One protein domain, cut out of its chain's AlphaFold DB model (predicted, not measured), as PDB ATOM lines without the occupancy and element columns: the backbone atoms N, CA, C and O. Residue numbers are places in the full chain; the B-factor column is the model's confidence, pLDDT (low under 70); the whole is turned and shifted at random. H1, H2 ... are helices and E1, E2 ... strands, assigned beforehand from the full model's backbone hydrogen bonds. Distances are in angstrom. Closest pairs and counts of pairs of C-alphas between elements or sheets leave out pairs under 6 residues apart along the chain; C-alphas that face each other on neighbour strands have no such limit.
ATOM      1  N   ASN A 970      89.233  62.106 107.118       36.16
ATOM      2  CA  ASN A 970      88.165  62.110 108.134       36.16
ATOM      3  C   ASN A 970      87.874  60.720 108.742       36.16
ATOM      4  O   ASN A 970      86.760  60.474 109.201       36.16
ATOM      5  N   LEU A 971      88.827  59.781 108.704       41.56
ATOM      6  CA  LEU A 971      88.625  58.429 109.239       41.56
ATOM      7  C   LEU A 971      89.280  58.236 110.606       41.56
ATOM      8  O   LEU A 971      90.452  58.564 110.787       41.56
ATOM      9  N   ASP A 972      88.548  57.579 111.511       45.25
ATOM     10  CA  ASP A 972      89.140  56.805 112.604       45.25
ATOM     11  C   ASP A 972      90.071  55.759 111.976       45.25
ATOM     12  O   ASP A 972      89.631  54.756 111.404       45.25
ATOM     13  N   VAL A 973      91.371  56.043 112.001       46.62
ATOM     14  CA  VAL A 973      92.357  55.290 111.227       46.62
ATOM     15  C   VAL A 973      92.426  53.847 111.759       46.62
ATOM     16  O   VAL A 973      92.702  53.653 112.943       46.62
ATOM     17  N   PRO A 974      92.234  52.801 110.921       45.97
ATOM     18  CA  PRO A 974      92.199  51.403 111.380       45.97
ATOM     19  C   PRO A 974      93.561  50.877 111.878       45.97
ATOM     20  O   PRO A 974      93.660  49.738 112.341       45.97
ATOM     21  N   TYR A 975      94.597  51.707 111.776       47.44
ATOM     22  CA  TYR A 975      95.958  51.488 112.228       47.44
ATOM     23  C   TYR A 975      96.412  52.728 113.008       47.44
ATOM     24  O   TYR A 975      96.579  53.798 112.423       47.44
ATOM     25  N   ILE A 976      96.610  52.583 114.318       53.09
ATOM     26  CA  ILE A 976      97.360  53.559 115.119       53.09
ATOM     27  C   ILE A 976      98.828  53.140 115.040       53.09
ATOM     28  O   ILE A 976      99.135  51.979 115.318       53.09
ATOM     29  N   GLY A 977      99.694  54.058 114.606       53.66
ATOM     30  CA  GLY A 977     101.105  53.784 114.338       53.66
ATOM     31  C   GLY A 977     101.985  53.558 115.568       53.66
ATOM     32  O   GLY A 977     101.647  53.971 116.675       53.66
ATOM     33  N   VAL A 978     103.133  52.922 115.317       51.53
ATOM     34  CA  VAL A 978     104.126  52.469 116.317       51.53
ATOM     35  C   VAL A 978     105.014  53.605 116.851       51.53
ATOM     36  O   VAL A 978     105.820  53.385 117.748       51.53
ATOM     37  N   GLY A 979     104.940  54.804 116.265       54.97
ATOM     38  CA  GLY A 979     105.732  55.950 116.707       54.97
ATOM     39  C   GLY A 979     105.089  56.729 117.857       54.97
ATOM     40  O   GLY A 979     103.865  56.823 117.973       54.97
ATOM     41  N   ASP A 980     105.930  57.333 118.697       61.12
ATOM     42  CA  ASP A 980     105.491  58.066 119.888       61.12
ATOM     43  C   ASP A 980     104.907  59.460 119.588       61.12
ATOM     44  O   ASP A 980     104.274  60.049 120.464       61.12
ATOM     45  N   CYS A 981     105.034  59.985 118.358       67.38
ATOM     46  CA  CYS A 981     104.499  61.306 118.003       67.38
ATOM     47  C   CYS A 981     102.987  61.392 118.283       67.38
ATOM     48  O   CYS A 981     102.216  60.540 117.827       67.38
ATOM     49  N   ASP A 982     102.522  62.439 118.969       67.25
ATOM     50  CA  ASP A 982     101.087  62.742 119.070       67.25
ATOM     51  C   ASP A 982     100.451  62.772 117.677       67.25
ATOM     52  O   ASP A 982     101.018  63.356 116.755       67.25
ATOM     53  N   PHE A 983      99.295  62.129 117.489       67.00
ATOM     54  CA  PHE A 983      98.649  62.084 116.175       67.00
ATOM     55  C   PHE A 983      98.218  63.492 115.744       67.00
ATOM     56  O   PHE A 983      97.298  64.076 116.318       67.00
ATOM     57  N   VAL A 984      98.875  64.029 114.713       66.44
ATOM     58  CA  VAL A 984      98.527  65.324 114.123       66.44
ATOM     59  C   VAL A 984      97.537  65.080 112.980       66.44
ATOM     60  O   VAL A 984      97.961  64.586 111.927       66.44
ATOM     61  N   PRO A 985      96.240  65.423 113.136       64.19
ATOM     62  CA  PRO A 985      95.291  65.367 112.032       64.19
ATOM     63  C   PRO A 985      95.740  66.339 110.939       64.19
ATOM     64  O   PRO A 985      96.013  67.517 111.186       64.19
ATOM     65  N   LEU A 986      95.862  65.829 109.717       62.66
ATOM     66  CA  LEU A 986      96.451  66.575 108.615       62.66
ATOM     67  C   LEU A 986      95.440  67.541 108.000       62.66
ATOM     68  O   LEU A 986      94.683  67.199 107.094       62.66
ATOM     69  N   ASN A 987      95.484  68.788 108.460       57.72
ATOM     70  CA  ASN A 987      94.818  69.896 107.789       57.72
ATOM     71  C   ASN A 987      95.543  70.224 106.472       57.72
ATOM     72  O   ASN A 987      96.413  71.093 106.422       57.72
ATOM     73  N   PHE A 988      95.144  69.557 105.385       53.94
ATOM     74  CA  PHE A 988      95.520  69.877 103.996       53.94
ATOM     75  C   PHE A 988      94.854  71.180 103.493       53.94
ATOM     76  O   PHE A 988      94.365  71.263 102.370       53.94
ATOM     77  N   THR A 989      94.785  72.205 104.348       48.19
ATOM     78  CA  THR A 989      94.117  73.490 104.086       48.19
ATOM     79  C   THR A 989      95.037  74.537 103.461       48.19
ATOM     80  O   THR A 989      94.553  75.579 103.030       48.19
ATOM     81  N   SER A 990      96.350  74.290 103.407       44.56
ATOM     82  CA  SER A 990      97.283  75.063 102.582       44.56
ATOM     83  C   SER A 990      97.623  74.299 101.294       44.56
ATOM     84  O   SER A 990      97.585  73.065 101.293       44.56
ATOM     85  N   PRO A 991      97.982  74.998 100.199       45.44
ATOM     86  CA  PRO A 991      98.503  74.366  98.989       45.44
ATOM     87  C   PRO A 991      99.896  73.778  99.267       45.44
ATOM     88  O   PRO A 991     100.928  74.412  99.046       45.44
ATOM     89  N   LEU A 992      99.923  72.562  99.813       48.00
ATOM     90  CA  LEU A 992     101.146  71.827 100.124       48.00
ATOM     91  C   LEU A 992     101.897  71.472  98.827       48.00
ATOM     92  O   LEU A 992     101.287  70.885  97.928       48.00
ATOM     93  N   PRO A 993     103.204  71.788  98.720       54.19
ATOM     94  CA  PRO A 993     103.939  71.662  97.468       54.19
ATOM     95  C   PRO A 993     104.115  70.193  97.072       54.19
ATOM     96  O   PRO A 993     104.764  69.422  97.777       54.19
ATOM     97  N   THR A 994     103.585  69.848  95.897       67.62
ATOM     98  CA  THR A 994     103.521  68.502  95.295       67.62
ATOM     99  C   THR A 994     102.642  67.480  96.026       67.62
ATOM    100  O   THR A 994     102.627  67.370  97.252       67.62
ATOM    101  N   GLU A 995     101.976  66.636  95.236       71.19
ATOM    102  CA  GLU A 995     101.254  65.450  95.712       71.19
ATOM    103  C   GLU A 995     102.179  64.481  96.471       71.19
ATOM    104  O   GLU A 995     101.750  63.865  97.450       71.19
ATOM    105  N   LYS A 996     103.470  64.407  96.083       73.38
ATOM    106  CA  LYS A 996     104.481  63.578  96.760       73.38
ATOM    107  C   LYS A 996     104.527  63.885  98.259       73.38
ATOM    108  O   LYS A 996     104.335  62.998  99.088       73.38
ATOM    109  N   LEU A 997     104.767  65.153  98.608       78.31
ATOM    110  CA  LEU A 997     104.925  65.584  99.998       78.31
ATOM    111  C   LEU A 997     103.624  65.408 100.787       78.31
ATOM    112  O   LEU A 997     103.667  65.093 101.976       78.31
ATOM    113  N   GLN A 998     102.475  65.589 100.132       74.31
ATOM    114  CA  GLN A 998     101.171  65.365 100.748       74.31
ATOM    115  C   GLN A 998     100.980  63.896 101.147       74.31
ATOM    116  O   GLN A 998     100.623  63.621 102.296       74.31
ATOM    117  N   LEU A 999     101.280  62.949 100.250       74.31
ATOM    118  CA  LEU A 999     101.112  61.524 100.539       74.31
ATOM    119  C   LEU A 999     102.193  60.976 101.491       74.31
ATOM    120  O   LEU A 999     101.905  60.093 102.296       74.31
ATOM    121  N   ILE A1000     103.404  61.544 101.481       78.75
ATOM    122  CA  ILE A1000     104.443  61.230 102.478       78.75
ATOM    123  C   ILE A1000     104.008  61.690 103.870       78.75
ATOM    124  O   ILE A1000     104.029  60.884 104.796       78.75
ATOM    125  N   LYS A1001     103.537  62.939 104.018       78.06
ATOM    126  CA  LYS A1001     102.984  63.434 105.291       78.06
ATOM    127  C   LYS A1001     101.790  62.603 105.757       78.06
ATOM    128  O   LYS A1001     101.678  62.331 106.946       78.06
ATOM    129  N   PHE A1002     100.939  62.149 104.834       76.44
ATOM    130  CA  PHE A1002      99.858  61.213 105.145       76.44
ATOM    131  C   PHE A1002     100.378  59.912 105.765       76.44
ATOM    132  O   PHE A1002      99.984  59.573 106.881       76.44
ATOM    133  N   PHE A1003     101.298  59.207 105.100       75.00
ATOM    134  CA  PHE A1003     101.809  57.946 105.637       75.00
ATOM    135  C   PHE A1003     102.654  58.126 106.906       75.00
ATOM    136  O   PHE A1003     102.527  57.295 107.804       75.00
ATOM    137  N   THR A1004     103.433  59.205 107.060       77.31
ATOM    138  CA  THR A1004     104.157  59.445 108.322       77.31
ATOM    139  C   THR A1004     103.219  59.798 109.477       77.31
ATOM    140  O   THR A1004     103.442  59.284 110.568       77.31
ATOM    141  N   SER A1005     102.128  60.552 109.273       74.62
ATOM    142  CA  SER A1005     101.124  60.763 110.336       74.62
ATOM    143  C   SER A1005     100.378  59.483 110.720       74.62
ATOM    144  O   SER A1005     100.138  59.253 111.902       74.62
ATOM    145  N   VAL A1006     100.044  58.618 109.753       71.12
ATOM    146  CA  VAL A1006      99.437  57.301 110.032       71.12
ATOM    147  C   VAL A1006     100.402  56.399 110.818       71.12
ATOM    148  O   VAL A1006      99.986  55.712 111.749       71.12
ATOM    149  N   LEU A1007     101.699  56.428 110.492       71.00
ATOM    150  CA  LEU A1007     102.754  55.714 111.225       71.00
ATOM    151  C   LEU A1007     103.095  56.343 112.590       71.00
ATOM    152  O   LEU A1007     103.861  55.741 113.344       71.00
ATOM    153  N   ARG A1008     102.532  57.516 112.921       72.25
ATOM    154  CA  ARG A1008     102.918  58.363 114.067       72.25
ATOM    155  C   ARG A1008     104.412  58.715 114.079       72.25
ATOM    156  O   ARG A1008     105.060  58.746 115.119       72.25
ATOM    157  N   ALA A1009     104.953  58.983 112.892       75.19
ATOM    158  CA  ALA A1009     106.349  59.314 112.622       75.19
ATOM    159  C   ALA A1009     106.529  60.714 111.990       75.19
ATOM    160  O   ALA A1009     107.559  61.019 111.398       75.19
ATOM    161  N   GLN A1010     105.521  61.584 112.078       77.44
ATOM    162  CA  GLN A1010     105.521  62.921 111.470       77.44
ATOM    163  C   GLN A1010     106.265  63.994 112.284       77.44
ATOM    164  O   GLN A1010     106.584  65.047 111.738       77.44
ATOM    165  N   CYS A1011     106.571  63.736 113.562       75.69
ATOM    166  CA  CYS A1011     107.475  64.575 114.363       75.69
ATOM    167  C   CYS A1011     108.966  64.307 114.069       75.69
ATOM    168  O   CYS A1011     109.835  64.948 114.655       75.69
ATOM    169  N   PHE A1012     109.257  63.396 113.133       77.94
ATOM    170  CA  PHE A1012     110.594  62.949 112.760       77.94
ATOM    171  C   PHE A1012     110.982  63.458 111.359       77.94
ATOM    172  O   PHE A1012     110.724  62.767 110.366       77.94
ATOM    173  N   PRO A1013     111.599  64.655 111.239       77.38
ATOM    174  CA  PRO A1013     111.986  65.227 109.948       77.38
ATOM    175  C   PRO A1013     112.873  64.287 109.124       77.38
ATOM    176  O   PRO A1013     112.646  64.155 107.926       77.38
ATOM    177  N   ASP A1014     113.798  63.556 109.747       79.44
ATOM    178  CA  ASP A1014     114.677  62.623 109.030       79.44
ATOM    179  C   ASP A1014     113.924  61.448 108.395       79.44
ATOM    180  O   ASP A1014     114.302  60.998 107.316       79.44
ATOM    181  N   ILE A1015     112.818  60.984 108.991       77.50
ATOM    182  CA  ILE A1015     111.963  59.962 108.367       77.50
ATOM    183  C   ILE A1015     111.242  60.559 107.153       77.50
ATOM    184  O   ILE A1015     111.179  59.911 106.110       77.50
ATOM    185  N   VAL A1016     110.754  61.801 107.238       80.81
ATOM    186  CA  VAL A1016     110.143  62.502 106.092       80.81
ATOM    187  C   VAL A1016     111.167  62.718 104.969       80.81
ATOM    188  O   VAL A1016     110.861  62.436 103.813       80.81
ATOM    189  N   ASN A1017     112.385  63.149 105.308       83.94
ATOM    190  CA  ASN A1017     113.468  63.421 104.362       83.94
ATOM    191  C   ASN A1017     113.972  62.140 103.680       83.94
ATOM    192  O   ASN A1017     114.029  62.096 102.455       83.94
ATOM    193  N   LYS A1018     114.242  61.068 104.440       83.69
ATOM    194  CA  LYS A1018     114.583  59.753 103.866       83.69
ATOM    195  C   LYS A1018     113.448  59.227 102.986       83.69
ATOM    196  O   LYS A1018     113.696  58.770 101.879       83.69
ATOM    197  N   THR A1019     112.188  59.366 103.413       85.00
ATOM    198  CA  THR A1019     111.032  58.939 102.601       85.00
ATOM    199  C   THR A1019     110.925  59.720 101.287       85.00
ATOM    200  O   THR A1019     110.612  59.116 100.264       85.00
ATOM    201  N   LEU A1020     111.203  61.032 101.281       86.38
ATOM    202  CA  LEU A1020     111.309  61.836 100.053       86.38
ATOM    203  C   LEU A1020     112.425  61.307  99.142       86.38
ATOM    204  O   LEU A1020     112.174  61.061  97.962       86.38
ATOM    205  N   GLN A1021     113.607  61.046  99.706       87.25
ATOM    206  CA  GLN A1021     114.766  60.544  98.969       87.25
ATOM    207  C   GLN A1021     114.448  59.250  98.197       87.25
ATOM    208  O   GLN A1021     114.768  59.158  97.016       87.25
ATOM    209  N   LEU A1022     113.691  58.306  98.782       89.81
ATOM    210  CA  LEU A1022     113.271  57.073  98.089       89.81
ATOM    211  C   LEU A1022     112.458  57.324  96.794       89.81
ATOM    212  O   LEU A1022     112.442  56.462  95.909       89.81
ATOM    213  N   PHE A1023     111.779  58.470  96.654       89.19
ATOM    214  CA  PHE A1023     111.092  58.868  95.414       89.19
ATOM    215  C   PHE A1023     111.998  59.593  94.420       89.19
ATOM    216  O   PHE A1023     111.746  59.526  93.215       89.19
ATOM    217  N   ASP A1024     113.012  60.306  94.900       89.44
ATOM    218  CA  ASP A1024     113.912  61.100  94.061       89.44
ATOM    219  C   ASP A1024     115.056  60.231  93.501       89.44
ATOM    220  O   ASP A1024     115.351  60.312  92.306       89.44
ATOM    221  N   ASP A1025     115.525  59.250  94.283       88.12
ATOM    222  CA  ASP A1025     116.317  58.087  93.839       88.12
ATOM    223  C   ASP A1025     115.492  57.091  92.995       88.12
ATOM    224  O   ASP A1025     116.015  56.115  92.449       88.12
ATOM    225  N   LYS A1026     114.178  57.335  92.856       90.12
ATOM    226  CA  LYS A1026     113.215  56.541  92.071       90.12
ATOM    227  C   LYS A1026     113.189  55.067  92.487       90.12
ATOM    228  O   LYS A1026     113.038  54.194  91.625       90.12
ATOM    229  N   LEU A1027     113.361  54.770  93.775       87.56
ATOM    230  CA  LEU A1027     113.207  53.427  94.349       87.56
ATOM    231  C   LEU A1027     111.724  53.080  94.528       87.56
ATOM    232  O   LEU A1027     111.294  51.962  94.240       87.56
ATOM    233  N   VAL A1028     110.926  54.075  94.912       89.44
ATOM    234  CA  VAL A1028     109.463  54.035  94.875       89.44
ATOM    235  C   VAL A1028     108.900  55.040  93.874       89.44
ATOM    236  O   VAL A1028     109.527  56.031  93.504       89.44
ATOM    237  N   THR A1029     107.687  54.753  93.420       89.81
ATOM    238  CA  THR A1029     106.894  55.553  92.480       89.81
ATOM    239  C   THR A1029     105.435  55.562  92.930       89.81
ATOM    240  O   THR A1029     105.039  54.723  93.740       89.81
ATOM    241  N   PHE A1030     104.632  56.495  92.424       84.06
ATOM    242  CA  PHE A1030     103.189  56.501  92.659       84.06
ATOM    243  C   PHE A1030     102.472  55.815  91.495       84.06
ATOM    244  O   PHE A1030     102.624  56.227  90.347       84.06
ATOM    245  N   ASP A1031     101.667  54.802  91.798       80.81
ATOM    246  CA  ASP A1031     100.645  54.279  90.889       80.81
ATOM    247  C   ASP A1031      99.292  54.791  91.374       80.81
ATOM    248  O   ASP A1031      98.679  54.152  92.235       80.81
ATOM    249  N   SER A1032      98.903  55.965  90.848       69.81
ATOM    250  CA  SER A1032      97.598  56.668  90.905       69.81
ATOM    251  C   SER A1032      96.937  56.923  92.277       69.81
ATOM    252  O   SER A1032      96.080  57.790  92.409       69.81
ATOM    253  N   VAL A1033      97.341  56.181  93.301       72.62
ATOM    254  CA  VAL A1033      96.767  56.070  94.644       72.62
ATOM    255  C   VAL A1033      97.765  55.403  95.604       72.62
ATOM    256  O   VAL A1033      97.823  55.776  96.779       72.62
ATOM    257  N   ASN A1034      98.530  54.403  95.148       79.50
ATOM    258  CA  ASN A1034      99.469  53.616  95.962       79.50
ATOM    259  C   ASN A1034     100.927  54.047  95.757       79.50
ATOM    260  O   ASN A1034     101.311  54.482  94.672       79.50
ATOM    261  N   ILE A1035     101.759  53.823  96.775       85.31
ATOM    262  CA  ILE A1035     103.219  53.791  96.625       85.31
ATOM    263  C   ILE A1035     103.615  52.388  96.147       85.31
ATOM    264  O   ILE A1035     103.170  51.387  96.709       85.31
ATOM    265  N   VAL A1036     104.439  52.310  95.103       89.00
ATOM    266  CA  VAL A1036     104.837  51.056  94.452       89.00
ATOM    267  C   VAL A1036     106.341  51.040  94.181       89.00
ATOM    268  O   VAL A1036     106.904  52.006  93.661       89.00
ATOM    269  N   LEU A1037     106.979  49.911  94.506       89.06
ATOM    270  CA  LEU A1037     108.368  49.598  94.158       89.06
ATOM    271  C   LEU A1037     108.640  49.763  92.660       89.06
ATOM    272  O   LEU A1037     108.072  49.044  91.832       89.06
ATOM    273  N   ASN A1038     109.600  50.616  92.314       89.25
ATOM    274  CA  ASN A1038     110.100  50.726  90.952       89.25
ATOM    275  C   ASN A1038     111.088  49.586  90.651       89.25
ATOM    276  O   ASN A1038     112.294  49.794  90.531       89.25
ATOM    277  N   ARG A1039     110.566  48.367  90.473       84.12
ATOM    278  CA  ARG A1039     111.348  47.150  90.158       84.12
ATOM    279  C   ARG A1039     112.180  47.238  88.859       84.12
ATOM    280  O   ARG A1039     112.946  46.324  88.573       84.12
ATOM    281  N   LYS A1040     112.038  48.308  88.062       84.38
ATOM    282  CA  LYS A1040     112.887  48.599  86.890       84.38
ATOM    283  C   LYS A1040     114.167  49.366  87.237       84.38
ATOM    284  O   LYS A1040     115.072  49.399  86.409       84.38
ATOM    285  N   ASN A1041     114.251  49.991  88.413       84.62
ATOM    286  CA  ASN A1041     115.455  50.684  88.862       84.62
ATOM    287  C   ASN A1041     116.605  49.669  89.017       84.62
ATOM    288  O   ASN A1041     116.420  48.603  89.609       84.62
ATOM    289  N   SER A1042     117.782  49.996  88.476       77.12
ATOM    290  CA  SER A1042     118.977  49.137  88.495       77.12
ATOM    291  C   SER A1042     119.439  48.788  89.912       77.12
ATOM    292  O   SER A1042     120.079  47.758  90.110       77.12
ATOM    293  N   PHE A1043     119.051  49.588  90.907       77.88
ATOM    294  CA  PHE A1043     119.227  49.295  92.324       77.88
ATOM    295  C   PHE A1043     118.654  47.920  92.712       77.88
ATOM    296  O   PHE A1043     119.395  47.083  93.210       77.88
ATOM    297  N   PHE A1044     117.396  47.613  92.366       73.69
ATOM    298  CA  PHE A1044     116.769  46.307  92.652       73.69
ATOM    299  C   PHE A1044     117.362  45.135  91.847       73.69
ATOM    300  O   PHE A1044     116.969  43.989  92.049       73.69
ATOM    301  N   GLN A1045     118.289  45.404  90.923       73.44
ATOM    302  CA  GLN A1045     119.011  44.387  90.153       73.44
ATOM    303  C   GLN A1045     120.389  44.065  90.765       73.44
ATOM    304  O   GLN A1045     121.047  43.113  90.335       73.44
ATOM    305  N   LYS A1046     120.829  44.816  91.787       74.31
ATOM    306  CA  LYS A1046     122.020  44.489  92.579       74.31
ATOM    307  C   LYS A1046     121.769  43.203  93.372       74.31
ATOM    308  O   LYS A1046     120.790  43.084  94.097       74.31
ATOM    309  N   LYS A1047     122.681  42.231  93.251       67.75
ATOM    310  CA  LYS A1047     122.636  40.967  94.022       67.75
ATOM    311  C   LYS A1047     123.119  41.122  95.467       67.75
ATOM    312  O   LYS A1047     122.834  40.273  96.306       67.75
ATOM    313  N   ILE A1048     123.921  42.154  95.711       70.69
ATOM    314  CA  ILE A1048     124.521  42.504  96.993       70.69
ATOM    315  C   ILE A1048     124.392  44.021  97.104       70.69
ATOM    316  O   ILE A1048     124.747  44.735  96.166       70.69
ATOM    317  N   PHE A1049     123.871  44.474  98.236       70.81
ATOM    318  CA  PHE A1049     123.751  45.879  98.603       70.81
ATOM    319  C   PHE A1049     124.805  46.221  99.656       70.81
ATOM    320  O   PHE A1049     125.083  45.391 100.530       70.81
ATOM    321  N   GLY A1050     125.324  47.450  99.617       71.75
ATOM    322  CA  GLY A1050     125.932  48.070 100.800       71.75
ATOM    323  C   GLY A1050     124.917  48.215 101.945       71.75
ATOM    324  O   GLY A1050     123.730  47.942 101.772       71.75
ATOM    325  N   GLU A1051     125.352  48.636 103.130       66.50
ATOM    326  CA  GLU A1051     124.466  48.685 104.307       66.50
ATOM    327  C   GLU A1051     123.400  49.774 104.176       66.50
ATOM    328  O   GLU A1051     122.213  49.446 104.132       66.50
ATOM    329  N   MET A1052     123.823  51.015 103.923       65.56
ATOM    330  CA  MET A1052     122.952  52.122 103.504       65.56
ATOM    331  C   MET A1052     122.040  51.739 102.327       65.56
ATOM    332  O   MET A1052     120.830  51.937 102.382       65.56
ATOM    333  N   GLU A1053     122.588  51.092 101.289       77.56
ATOM    334  CA  GLU A1053     121.782  50.679 100.134       77.56
ATOM    335  C   GLU A1053     120.704  49.646 100.506       77.56
ATOM    336  O   GLU A1053     119.593  49.673  99.976       77.56
ATOM    337  N   TRP A1054     121.012  48.733 101.434       79.25
ATOM    338  CA  TRP A1054     120.036  47.783 101.954       79.25
ATOM    339  C   TRP A1054     118.948  48.496 102.772       79.25
ATOM    340  O   TRP A1054     117.789  48.087 102.697       79.25
ATOM    341  N   ILE A1055     119.285  49.552 103.520       76.81
ATOM    342  CA  ILE A1055     118.313  50.335 104.299       76.81
ATOM    343  C   ILE A1055     117.307  51.010 103.369       76.81
ATOM    344  O   ILE A1055     116.100  50.893 103.598       76.81
ATOM    345  N   ASP A1056     117.771  51.655 102.300       81.94
ATOM    346  CA  ASP A1056     116.895  52.317 101.329       81.94
ATOM    347  C   ASP A1056     116.024  51.299 100.578       81.94
ATOM    348  O   ASP A1056     114.809  51.472 100.445       81.94
ATOM    349  N   PHE A1057     116.618  50.171 100.175       84.06
ATOM    350  CA  PHE A1057     115.919  49.023  99.591       84.06
ATOM    351  C   PHE A1057     114.810  48.487 100.516       84.06
ATOM    352  O   PHE A1057     113.655  48.356 100.100       84.06
ATOM    353  N   ALA A1058     115.125  48.210 101.782       83.75
ATOM    354  CA  ALA A1058     114.172  47.663 102.741       83.75
ATOM    355  C   ALA A1058     113.074  48.667 103.115       83.75
ATOM    356  O   ALA A1058     111.913  48.279 103.269       83.75
ATOM    357  N   SER A1059     113.415  49.955 103.191       84.88
ATOM    358  CA  SER A1059     112.468  51.048 103.430       84.88
ATOM    359  C   SER A1059     111.502  51.219 102.257       84.88
ATOM    360  O   SER A1059     110.299  51.355 102.474       84.88
ATOM    361  N   ALA A1060     111.987  51.116 101.015       88.00
ATOM    362  CA  ALA A1060     111.152  51.119  99.816       88.00
ATOM    363  C   ALA A1060     110.165  49.934  99.786       88.00
ATOM    364  O   ALA A1060     108.989  50.116  99.450       88.00
ATOM    365  N   VAL A1061     110.609  48.730 100.178       88.12
ATOM    366  CA  VAL A1061     109.750  47.529 100.268       88.12
ATOM    367  C   VAL A1061     108.697  47.684 101.369       88.12
ATOM    368  O   VAL A1061     107.509  47.481 101.104       88.12
ATOM    369  N   LEU A1062     109.103  48.109 102.571       86.38
ATOM    370  CA  LEU A1062     108.196  48.399 103.689       86.38
ATOM    371  C   LEU A1062     107.123  49.422 103.300       86.38
ATOM    372  O   LEU A1062     105.937  49.167 103.502       86.38
ATOM    373  N   LEU A1063     107.523  50.551 102.709       86.62
ATOM    374  CA  LEU A1063     106.627  51.644 102.328       86.62
ATOM    375  C   LEU A1063     105.626  51.228 101.236       86.62
ATOM    376  O   LEU A1063     104.443  51.557 101.333       86.62
ATOM    377  N   SER A1064     106.077  50.465 100.232       89.19
ATOM    378  CA  SER A1064     105.221  49.896  99.179       89.19
ATOM    379  C   SER A1064     104.154  48.963  99.751       89.19
ATOM    380  O   SER A1064     102.963  49.141  99.487       89.19
ATOM    381  N   GLU A1065     104.548  47.969 100.553       90.25
ATOM    382  CA  GLU A1065     103.579  47.010 101.091       90.25
ATOM    383  C   GLU A1065     102.682  47.632 102.162       90.25
ATOM    384  O   GLU A1065     101.486  47.336 102.196       90.25
ATOM    385  N   PHE A1066     103.199  48.567 102.965       86.44
ATOM    386  CA  PHE A1066     102.388  49.340 103.901       86.44
ATOM    387  C   PHE A1066     101.320  50.164 103.175       86.44
ATOM    388  O   PHE A1066     100.151  50.079 103.542       86.44
ATOM    389  N   SER A1067     101.679  50.881 102.103       84.69
ATOM    390  CA  SER A1067     100.739  51.683 101.308       84.69
ATOM    391  C   SER A1067      99.555  50.851 100.790       84.69
ATOM    392  O   SER A1067      98.394  51.240 100.954       84.69
ATOM    393  N   LYS A1068      99.842  49.659 100.249       87.50
ATOM    394  CA  LYS A1068      98.836  48.715  99.731       87.50
ATOM    395  C   LYS A1068      97.962  48.133 100.842       87.50
ATOM    396  O   LYS A1068      96.736  48.155 100.740       87.50
ATOM    397  N   VAL A1069      98.579  47.605 101.905       86.12
ATOM    398  CA  VAL A1069      97.857  46.972 103.023       86.12
ATOM    399  C   VAL A1069      96.985  47.989 103.751       86.12
ATOM    400  O   VAL A1069      95.841  47.673 104.073       86.12
ATOM    401  N   PHE A1070      97.491  49.207 103.962       82.31
ATOM    402  CA  PHE A1070      96.756  50.289 104.605       82.31
ATOM    403  C   PHE A1070      95.486  50.653 103.831       82.31
ATOM    404  O   PHE A1070      94.402  50.619 104.415       82.31
ATOM    405  N   ARG A1071      95.589  50.929 102.518       81.31
ATOM    406  CA  ARG A1071      94.409  51.224 101.686       81.31
ATOM    407  C   ARG A1071      93.399  50.082 101.735       81.31
ATOM    408  O   ARG A1071      92.226  50.317 101.991       81.31
ATOM    409  N   GLU A1072      93.857  48.841 101.600       83.94
ATOM    410  CA  GLU A1072      92.970  47.685 101.690       83.94
ATOM    411  C   GLU A1072      92.230  47.557 103.027       83.94
ATOM    412  O   GLU A1072      91.083  47.111 103.027       83.94
ATOM    413  N   GLN A1073      92.850  47.892 104.166       77.88
ATOM    414  CA  GLN A1073      92.126  47.914 105.445       77.88
ATOM    415  C   GLN A1073      91.160  49.098 105.520       77.88
ATOM    416  O   GLN A1073      90.057  48.941 106.038       77.88
ATOM    417  N   LEU A1074      91.536  50.253 104.966       77.38
ATOM    418  CA  LEU A1074      90.686  51.439 104.911       77.38
ATOM    419  C   LEU A1074      89.416  51.199 104.080       77.38
ATOM    420  O   LEU A1074      88.326  51.558 104.514       77.38
ATOM    421  N   ASP A1075      89.527  50.534 102.931       80.69
ATOM    422  CA  ASP A1075      88.388  50.226 102.059       80.69
ATOM    423  C   ASP A1075      87.469  49.155 102.684       80.69
ATOM    424  O   ASP A1075      86.238  49.238 102.594       80.69
ATOM    425  N   LYS A1076      88.042  48.183 103.413       78.56
ATOM    426  CA  LYS A1076      87.292  47.205 104.232       78.56
ATOM    427  C   LYS A1076      86.588  47.874 105.424       78.56
ATOM    428  O   LYS A1076      85.487  47.463 105.795       78.56
ATOM    429  N   TYR A1077      87.192  48.911 106.005       72.00
ATOM    430  CA  TYR A1077      86.604  49.713 107.080       72.00
ATOM    431  C   TYR A1077      85.455  50.589 106.552       72.00
ATOM    432  O   TYR A1077      84.342  50.519 107.071       72.00
TER     433      TYR A1077
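Overview. This is residues 970 to 1077 of the 1213 residues of an uncharacterized protein of Folsomia candida (UniProt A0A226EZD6). A short strand hairpin, E1 and E2, packs through E2 on the long helix H4, and a splayed helical hairpin, H1 and H2, stands crosswise to H4. The small helix H3 lies far from the middle, and residues 970 to 994 form a long stretch with no named element, of which residues 989 to 994 stick out. The printed part has 108 residues with four named helices and two named strands, in the order H1, H2, E1, E2, H3, H4; the sheet, in the order E1 - E2, is antiparallel and the class is mostly helix. The whole is compact, with a radius of gyration of the C-alphas of 14.3 A and spans of 42 by 30 by 27 A.

Along the chain. E1 is residues 1028 to 1031, 9.7 A from first to last C-alpha, and E2 is residues 1034 to 1037, 9.9 A. H4, residues 1051 to 1077, is the longest helix, 38.0 A from C-alpha 1051 at (124.466, 48.685, 104.307) to C-alpha 1077 at (86.604, 49.713, 107.080). H1, residues 995 to 1006, begins with C-alpha 995 at (101.254, 65.450, 95.712) and is 16.6 A long. H2, residues 1013 to 1024, is 16.5 A long, and H3, residues 1042 to 1045, is 5.0 A long.

Arrangement. E1 and E2 form an antiparallel hairpin with 138 degrees between their directions; N 1029 and O 1036, 2.9 A apart, and N 1036 and O 1029, 2.8 A apart, are within hydrogen-bond range. E2 and H4 have 12 pairs of C-alphas within 8 A, the closest being Val 1036 and Ser 1064 at 4.9 A. The closest C-alphas of E1 and H4 are those of Val 1028 and Ala 1060, 6.0 A apart. H2 and H4 are close but not clearly touching, about perpendicular at 86 degrees, with the C-alphas of Leu 1022 and Ala 1060 closest at 6.6 A. H1 and H4 are also close but not clearly touching, about perpendicular at 79 degrees; the closest C-alphas are those of Phe 1003 and Ser 1067, 7.7 A apart. H1 and H2 form a helical hairpin and touch, H2 with residues 1015 to 1020 alone, at a steep tilt of 43 degrees, opposite ways; the C-alphas of Ile 1000 and Val 1016 are closest at 6.9 A. H3 and H4 are close but not clearly touching, with the C-alphas of Phe 1044 and Phe 1057 closest at 7.5 A. H1 and E1 are only just apart, at 8.3 A. In H1 and H4 every O i to N i+4 pair is within hydrogen-bond range, in H2 7 of 8, and H3 is too short for such a pair.

Size, cuts and confidence. The C-alphas farthest apart are those of Thr 989 and Lys 1047, 44.4 A. The printed part has no cut, and no link between named elements is long. The mean pLDDT of the printed part is 74.2; it is under 70 at residues 970 to 994, 1032, 1047 and 1051 to 1052.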